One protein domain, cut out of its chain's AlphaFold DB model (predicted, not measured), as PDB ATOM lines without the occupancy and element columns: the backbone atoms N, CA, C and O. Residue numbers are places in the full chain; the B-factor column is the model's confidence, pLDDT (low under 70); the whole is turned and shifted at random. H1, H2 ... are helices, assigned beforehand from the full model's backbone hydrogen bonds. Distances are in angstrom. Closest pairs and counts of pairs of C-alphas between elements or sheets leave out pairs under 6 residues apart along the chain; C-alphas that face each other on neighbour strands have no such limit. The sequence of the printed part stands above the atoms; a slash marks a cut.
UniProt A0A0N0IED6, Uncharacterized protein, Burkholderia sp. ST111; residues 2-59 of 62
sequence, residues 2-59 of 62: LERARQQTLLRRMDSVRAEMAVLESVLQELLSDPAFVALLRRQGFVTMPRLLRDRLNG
ATOM      1  N   LEU A   2     -24.527  -1.559  30.371       84.62
ATOM      2  CA  LEU A   2     -23.082  -1.660  30.100       84.62
ATOM      3  C   LEU A   2     -22.376  -0.299  29.917       84.62
ATOM      4  O   LEU A   2     -21.289  -0.091  30.444       84.62
ATOM      5  N   GLU A   3     -23.021   0.647  29.235       82.94
ATOM      6  CA  GLU A   3     -22.434   1.968  28.974       82.94
ATOM      7  C   GLU A   3     -22.274   2.821  30.243       82.94
ATOM      8  O   GLU A   3     -21.231   3.430  30.461       82.94
ATOM      9  N   ARG A   4     -23.253   2.768  31.158       82.94
ATOM     10  CA  ARG A   4     -23.140   3.405  32.483       82.94
ATOM     11  C   ARG A   4     -22.011   2.798  33.316       82.94
ATOM     12  O   ARG A   4     -21.321   3.532  34.016       82.94
ATOM     13  N   ALA A   5     -21.809   1.481  33.236       83.44
ATOM     14  CA  ALA A   5     -20.718   0.817  33.945       83.44
ATOM     15  C   ALA A   5     -19.346   1.272  33.413       83.44
ATOM     16  O   ALA A   5     -18.475   1.622  34.204       83.44
ATOM     17  N   ARG A   6     -19.181   1.374  32.084       83.56
ATOM     18  CA  ARG A   6     -17.957   1.921  31.465       83.56
ATOM     19  C   ARG A   6     -17.687   3.363  31.887       83.56
ATOM     20  O   ARG A   6     -16.563   3.684  32.263       83.56
ATOM     21  N   GLN A   7     -18.714   4.212  31.875       85.81
ATOM     22  CA  GLN A   7     -18.603   5.602  32.322       85.81
ATOM     23  C   GLN A   7     -18.175   5.698  33.793       85.81
ATOM     24  O   GLN A   7     -17.278   6.469  34.116       85.81
ATOM     25  N   GLN A   8     -18.741   4.874  34.680       87.94
ATOM     26  CA  GLN A   8     -18.325   4.835  36.087       87.94
ATOM     27  C   GLN A   8     -16.871   4.386  36.262       87.94
ATOM     28  O   GLN A   8     -16.156   4.952  37.085       87.94
ATOM     29  N   THR A   9     -16.410   3.401  35.490       88.06
ATOM     30  CA  THR A   9     -15.003   2.981  35.518       88.06
ATOM     31  C   THR A   9     -14.070   4.102  35.062       88.06
ATOM     32  O   THR A   9     -13.029   4.311  35.683       88.06
ATOM     33  N   LEU A  10     -14.443   4.849  34.017       88.94
ATOM     34  CA  LEU A  10     -13.668   6.004  33.555       88.94
ATOM     35  C   LEU A  10     -13.599   7.102  34.618       88.94
ATOM     36  O   LEU A  10     -12.505   7.580  34.904       88.94
ATOM     37  N   LEU A  11     -14.724   7.440  35.255       90.06
ATOM     38  CA  LEU A  11     -14.762   8.428  36.339       90.06
ATOM     39  C   LEU A  11     -13.859   8.021  37.507       90.06
ATOM     40  O   LEU A  11     -13.001   8.796  37.910       90.06
ATOM     41  N   ARG A  12     -13.951   6.770  37.974       89.06
ATOM     42  CA  ARG A  12     -13.078   6.261  39.047       89.06
ATOM     43  C   ARG A  12     -11.597   6.327  38.682       89.06
ATOM     44  O   ARG A  12     -10.763   6.623  39.531       89.06
ATOM     45  N   ARG A  13     -11.261   6.049  37.420       88.50
ATOM     46  CA  ARG A  13      -9.882   6.162  36.934       88.50
ATOM     47  C   ARG A  13      -9.415   7.618  36.930       88.50
ATOM     48  O   ARG A  13      -8.286   7.881  37.324       88.50
ATOM     49  N   MET A  14     -10.273   8.549  36.516       89.56
ATOM     50  CA  MET A  14      -9.977   9.981  36.570       89.56
ATOM     51  C   MET A  14      -9.791  10.468  38.010       89.56
ATOM     52  O   MET A  14      -8.866  11.235  38.262       89.56
ATOM     53  N   ASP A  15     -10.607   9.989  38.950       91.50
ATOM     54  CA  ASP A  15     -10.478  10.319  40.372       91.50
ATOM     55  C   ASP A  15      -9.164   9.789  40.960       91.50
ATOM     56  O   ASP A  15      -8.485  10.517  41.680       91.50
ATOM     57  N   SER A  16      -8.757   8.567  40.595       89.31
ATOM     58  CA  SER A  16      -7.458   7.999  40.993       89.31
ATOM     59  C   SER A  16      -6.296   8.856  40.496       89.31
ATOM     60  O   SER A  16      -5.436   9.246  41.279       89.31
ATOM     61  N   VAL A  17      -6.305   9.218  39.208       91.56
ATOM     62  CA  VAL A  17      -5.269  10.083  38.624       91.56
ATOM     63  C   VAL A  17      -5.266  11.452  39.300       91.56
ATOM     64  O   VAL A  17      -4.204  11.991  39.596       91.56
ATOM     65  N   ARG A  18      -6.442  12.018  39.592       89.25
ATOM     66  CA  ARG A  18      -6.550  13.298  40.300       89.25
ATOM     67  C   ARG A  18      -5.965  13.212  41.711       89.25
ATOM     68  O   ARG A  18      -5.283  14.144  42.125       89.25
ATOM     69  N   ALA A  19      -6.211  12.122  42.433       90.38
ATOM     70  CA  ALA A  19      -5.652  11.909  43.763       90.38
ATOM     71  C   ALA A  19      -4.120  11.793  43.723       90.38
ATOM     72  O   ALA A  19      -3.437  12.444  44.510       90.38
ATOM     73  N   GLU A  20      -3.573  11.033  42.772       92.38
ATOM     74  CA  GLU A  20      -2.122  10.922  42.568       92.38
ATOM     75  C   GLU A  20      -1.488  12.281  42.230       92.38
ATOM     76  O   GLU A  20      -0.464  12.654  42.804       92.38
ATOM     77  N   MET A  21      -2.131  13.059  41.355       89.62
ATOM     78  CA  MET A  21      -1.683  14.409  41.009       89.62
ATOM     79  C   MET A  21      -1.697  15.351  42.216       89.62
ATOM     80  O   MET A  21      -0.735  16.087  42.407       89.62
ATOM     81  N   ALA A  22      -2.724  15.288  43.066       90.50
ATOM     82  CA  ALA A  22      -2.797  16.108  44.276       90.50
ATOM     83  C   ALA A  22      -1.644  15.807  45.252       90.50
ATOM     84  O   ALA A  22      -1.082  16.722  45.856       90.50
ATOM     85  N   VAL A  23      -1.247  14.535  45.377       93.62
ATOM     86  CA  VAL A  23      -0.078  14.149  46.183       93.62
ATOM     87  C   VAL A  23       1.201  14.746  45.596       93.62
ATOM     88  O   VAL A  23       1.989  15.342  46.329       93.62
ATOM     89  N   LEU A  24       1.401  14.640  44.279       92.69
ATOM     90  CA  LEU A  24       2.575  15.211  43.610       92.69
ATOM     91  C   LEU A  24       2.639  16.738  43.748       92.69
ATOM     92  O   LEU A  24       3.710  17.283  44.011       92.69
ATOM     93  N   GLU A  25       1.506  17.424  43.603       92.56
ATOM     94  CA  GLU A  25       1.410  18.874  43.793       92.56
ATOM     95  C   GLU A  25       1.790  19.281  45.220       92.56
ATOM     96  O   GLU A  25       2.589  20.205  45.395       92.56
ATOM     97  N   SER A  26       1.297  18.554  46.229       92.94
ATOM     98  CA  SER A  26       1.643  18.793  47.633       92.94
ATOM     99  C   SER A  26       3.139  18.608  47.893       92.94
ATOM    100  O   SER A  26       3.765  19.463  48.518       92.94
ATOM    101  N   VAL A  27       3.734  17.522  47.391       95.62
ATOM    102  CA  VAL A  27       5.172  17.250  47.557       95.62
ATOM    103  C   VAL A  27       6.009  18.341  46.889       95.62
ATOM    104  O   VAL A  27       6.983  18.827  47.463       95.62
ATOM    105  N   LEU A  28       5.630  18.771  45.684       94.50
ATOM    106  CA  LEU A  28       6.329  19.846  44.983       94.50
ATOM    107  C   LEU A  28       6.189  21.193  45.697       94.50
ATOM    108  O   LEU A  28       7.155  21.956  45.727       94.50
ATOM    109  N   GLN A  29       5.027  21.494  46.282       94.81
ATOM    110  CA  GLN A  29       4.848  22.687  47.112       94.81
ATOM    111  C   GLN A  29       5.769  22.665  48.333       94.81
ATOM    112  O   GLN A  29       6.427  23.670  48.605       94.81
ATOM    113  N   GLU A  30       5.859  21.528  49.024       96.19
ATOM    114  CA  GLU A  30       6.732  21.363  50.185       96.19
ATOM    115  C   GLU A  30       8.207  21.537  49.800       96.19
ATOM    116  O   GLU A  30       8.895  22.384  50.371       96.19
ATOM    117  N   LEU A  31       8.669  20.854  48.748       96.00
ATOM    118  CA  LEU A  31      10.031  21.007  48.229       96.00
ATOM    119  C   LEU A  31      10.337  22.455  47.835       96.00
ATOM    120  O   LEU A  31      11.394  22.987  48.162       96.00
ATOM    121  N   LEU A  32       9.412  23.137  47.156       95.62
ATOM    122  CA  LEU A  32       9.604  24.533  46.758       95.62
ATOM    123  C   LEU A  32       9.516  25.513  47.929       95.62
ATOM    124  O   LEU A  32       9.890  26.676  47.743       95.62
ATOM    125  N   SER A  33       9.018  25.095  49.092       94.88
ATOM    126  CA  SER A  33       9.056  25.883  50.326       94.88
ATOM    127  C   SER A  33      10.417  25.798  51.027       94.88
ATOM    128  O   SER A  33      10.801  26.762  51.690       94.88
ATOM    129  N   ASP A  34      11.181  24.720  50.802       97.69
ATOM    130  CA  ASP A  34      12.524  24.532  51.351       97.69
ATOM    131  C   ASP A  34      13.561  25.454  50.664       97.69
ATOM    132  O   ASP A  34      13.830  25.333  49.459       97.69
ATOM    133  N   PRO A  35      14.204  26.372  51.412       96.25
ATOM    134  CA  PRO A  35      15.251  27.233  50.876       96.25
ATOM    135  C   PRO A  35      16.454  26.466  50.315       96.25
ATOM    136  O   PRO A  35      17.067  26.942  49.354       96.25
ATOM    137  N   ALA A  36      16.805  25.306  50.881       97.50
ATOM    138  CA  ALA A  36      17.958  24.526  50.438       97.50
ATOM    139  C   ALA A  36      17.710  23.916  49.053       97.50
ATOM    140  O   ALA A  36      18.555  24.050  48.160       97.50
ATOM    141  N   PHE A  37      16.527  23.343  48.831       96.88
ATOM    142  CA  PHE A  37      16.101  22.878  47.515       96.88
ATOM    143  C   PHE A  37      16.059  24.008  46.473       96.88
ATOM    144  O   PHE A  37      16.600  23.873  45.371       96.88
ATOM    145  N   VAL A  38      15.499  25.172  46.819       97.12
ATOM    146  CA  VAL A  38      15.477  26.334  45.910       97.12
ATOM    147  C   VAL A  38      16.894  26.821  45.586       97.12
ATOM    148  O   VAL A  38      17.186  27.172  44.437       97.12
ATOM    149  N   ALA A  39      17.793  26.835  46.572       96.88
ATOM    150  CA  ALA A  39      19.191  27.188  46.363       96.88
ATOM    151  C   ALA A  39      19.899  26.182  45.444       96.88
ATOM    152  O   ALA A  39      20.650  26.603  44.562       96.88
ATOM    153  N   LEU A  40      19.633  24.880  45.594       97.38
ATOM    154  CA  LEU A  40      20.152  23.842  44.703       97.38
ATOM    155  C   LEU A  40      19.715  24.083  43.255       97.38
ATOM    156  O   LEU A  40      20.569  24.126  42.371       97.38
ATOM    157  N   LEU A  41      18.420  24.314  43.015       96.44
ATOM    158  CA  LEU A  41      17.900  24.605  41.674       96.44
ATOM    159  C   LEU A  41      18.626  25.793  41.035       96.44
ATOM    160  O   LEU A  41      19.107  25.701  39.906       96.44
ATOM    161  N   ARG A  42      18.783  26.893  41.777       95.81
ATOM    162  CA  ARG A  42      19.499  28.081  41.289       95.81
ATOM    163  C   ARG A  42      20.970  27.793  40.992       95.81
ATOM    164  O   ARG A  42      21.466  28.233  39.959       95.81
ATOM    165  N   ARG A  43      21.655  27.039  41.860       97.38
ATOM    166  CA  ARG A  43      23.063  26.641  41.672       97.38
ATOM    167  C   ARG A  43      23.271  25.768  40.436       97.38
ATOM    168  O   ARG A  43      24.332  25.847  39.834       97.38
ATOM    169  N   GLN A  44      22.269  24.982  40.049       97.00
ATOM    170  CA  GLN A  44      22.287  24.159  38.834       97.00
ATOM    171  C   GLN A  44      21.849  24.928  37.571       97.00
ATOM    172  O   GLN A  44      21.673  24.332  36.514       97.00
ATOM    173  N   GLY A  45      21.654  26.250  37.656       95.88
ATOM    174  CA  GLY A  45      21.267  27.089  36.518       95.88
ATOM    175  C   GLY A  45      19.755  27.205  36.294       95.88
ATOM    176  O   GLY A  45      19.320  27.962  35.427       95.88
ATOM    177  N   PHE A  46      18.925  26.555  37.114       96.12
ATOM    178  CA  PHE A  46      17.464  26.667  37.053       96.12
ATOM    179  C   PHE A  46      16.960  27.922  37.778       96.12
ATOM    180  O   PHE A  46      16.171  27.855  38.717       96.12
ATOM    181  N   VAL A  47      17.418  29.101  37.356       93.38
ATOM    182  CA  VAL A  47      17.159  30.368  38.065       93.38
ATOM    183  C   VAL A  47      15.668  30.734  38.090       93.38
ATOM    184  O   VAL A  47      15.148  31.171  39.117       93.38
ATOM    185  N   THR A  48      14.961  30.527  36.978       93.62
ATOM    186  CA  THR A  48      13.539  30.890  36.819       93.62
ATOM    187  C   THR A  48      12.577  29.762  37.190       93.62
ATOM    188  O   THR A  48      11.404  30.025  37.469       93.62
ATOM    189  N   MET A  49      13.059  28.516  37.234       93.12
ATOM    190  CA  MET A  49      12.234  27.324  37.437       93.12
ATOM    191  C   MET A  49      11.471  27.332  38.774       93.12
ATOM    192  O   MET A  49      10.271  27.066  38.730       93.12
ATOM    193  N   PRO A  50      12.056  27.704  39.937       93.44
ATOM    194  CA  PRO A  50      11.306  27.748  41.193       93.44
ATOM    195  C   PRO A  50      10.073  28.655  41.122       93.44
ATOM    196  O   PRO A  50       9.020  28.314  41.654       93.44
ATOM    197  N   ARG A  51      10.185  29.800  40.434       92.44
ATOM    198  CA  ARG A  51       9.059  30.722  40.238       92.44
ATOM    199  C   ARG A  51       8.006  30.104  39.321       92.44
ATOM    200  O   ARG A  51       6.844  30.060  39.695       92.44
ATOM    201  N   LEU A  52       8.420  29.571  38.169       93.38
ATOM    202  CA  LEU A  52       7.507  28.958  37.198       93.38
ATOM    203  C   LEU A  52       6.731  27.773  37.783       93.38
ATOM    204  O   LEU A  52       5.541  27.627  37.509       93.38
ATOM    205  N   LEU A  53       7.389  26.940  38.591       92.12
ATOM    206  CA  LEU A  53       6.738  25.823  39.270       92.12
ATOM    207  C   LEU A  53       5.723  26.321  40.304       92.12
ATOM    208  O   LEU A  53       4.594  25.844  40.307       92.12
ATOM    209  N   ARG A  54       6.072  27.329  41.117       92.00
ATOM    210  CA  ARG A  54       5.123  27.955  42.055       92.00
ATOM    211  C   ARG A  54       3.922  28.568  41.335       92.00
ATOM    212  O   ARG A  54       2.800  28.419  41.806       92.00
ATOM    213  N   ASP A  55       4.133  29.234  40.204       92.12
ATOM    214  CA  ASP A  55       3.043  29.842  39.436       92.12
ATOM    215  C   ASP A  55       2.098  28.780  38.858       92.12
ATOM    216  O   ASP A  55       0.882  28.953  38.914       92.12
ATOM    217  N   ARG A  56       2.640  27.657  38.363       89.81
ATOM    218  CA  ARG A  56       1.835  26.521  37.884       89.81
ATOM    219  C   ARG A  56       1.054  25.845  39.007       89.81
ATOM    220  O   ARG A  56      -0.142  25.637  38.851       89.81
ATOM    221  N   LEU A  57       1.699  25.560  40.137       89.19
ATOM    222  CA  LEU A  57       1.057  24.918  41.293       89.19
ATOM    223  C   LEU A  57      -0.038  25.793  41.918       89.19
ATOM    224  O   LEU A  57      -0.993  25.279  42.482       89.19
ATOM    225  N   ASN A  58       0.079  27.118  41.800       86.88
ATOM    226  CA  ASN A  58      -0.924  28.063  42.294       86.88
ATOM    227  C   ASN A  58      -1.969  28.456  41.234       86.88
ATOM    228  O   ASN A  58      -2.741  29.385  41.468       86.88
ATOM    229  N   GLY A  59      -1.956  27.829  40.052       81.38
ATOM    230  CA  GLY A  59      -2.894  28.124  38.965       81.38
ATOM    231  C   GLY A  59      -2.770  29.529  38.355       81.38
ATOM    232  O   GLY A  59      -3.698  29.985  37.696       81.38
TER     233      GLY A  59
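Overview. This is residues 2 to 59 of the 62 residues of an uncharacterized protein of Burkholderia sp. ST111 (UniProt A0A0N0IED6). One long helix, H1, makes the length of this model; after its last residue, Ser 33, the backbone turns a corner into the short helix H2 and folds back through the short helix H3, which packs on residues 25 to 32 of H1. Residues 2 to 24 of H1 stick out free as an arm. The printed part has 58 residues with three named helices, H1, H2 and H3, and no named strand: all helix. It is extended, with a radius of gyration of the C-alphas of 17.1 A and spans of 55 by 18 by 16 A.

Arrangement. Start at H1, residues 2 to 33, and go on to H2, residues 35 to 43: they only just touch, with 3 pairs of C-alphas within 8 A, and only at the corner by their tight link. Look there at the closest C-alphas, Leu 32 and Val 38, 6.2 A apart; the helices are about perpendicular, at 87 degrees. H3, residues 49 to 57, touches H1 at residues 25 to 32 alone, with the C-alphas of Glu 25 and Leu 57 closest at 6.6 A, opposite ways at a steep tilt of 39 degrees. H2 and H3 only just touch, with 3 such pairs, the closest C-alphas being Val 38 and Pro 50 at 6.5 A. In H1, H2 and H3 every O i to N i+4 pair is within hydrogen-bond range.

Along the chain. Find C-alpha 2 at (-23.082, -1.660, 30.100); from there H1 runs 46.9 A to C-alpha 33 at (9.056, 25.883, 50.326). H2 and H3 each measure 12.1 A, and H3 ends at C-alpha 57, (1.057, 24.918, 41.293).

Size, cuts and confidence. The C-alphas farthest apart, Leu 2 and Arg 43, are 55.4 A apart. The printed part has no cut, both links are tight, and no printed residue is under 70 in pLDDT.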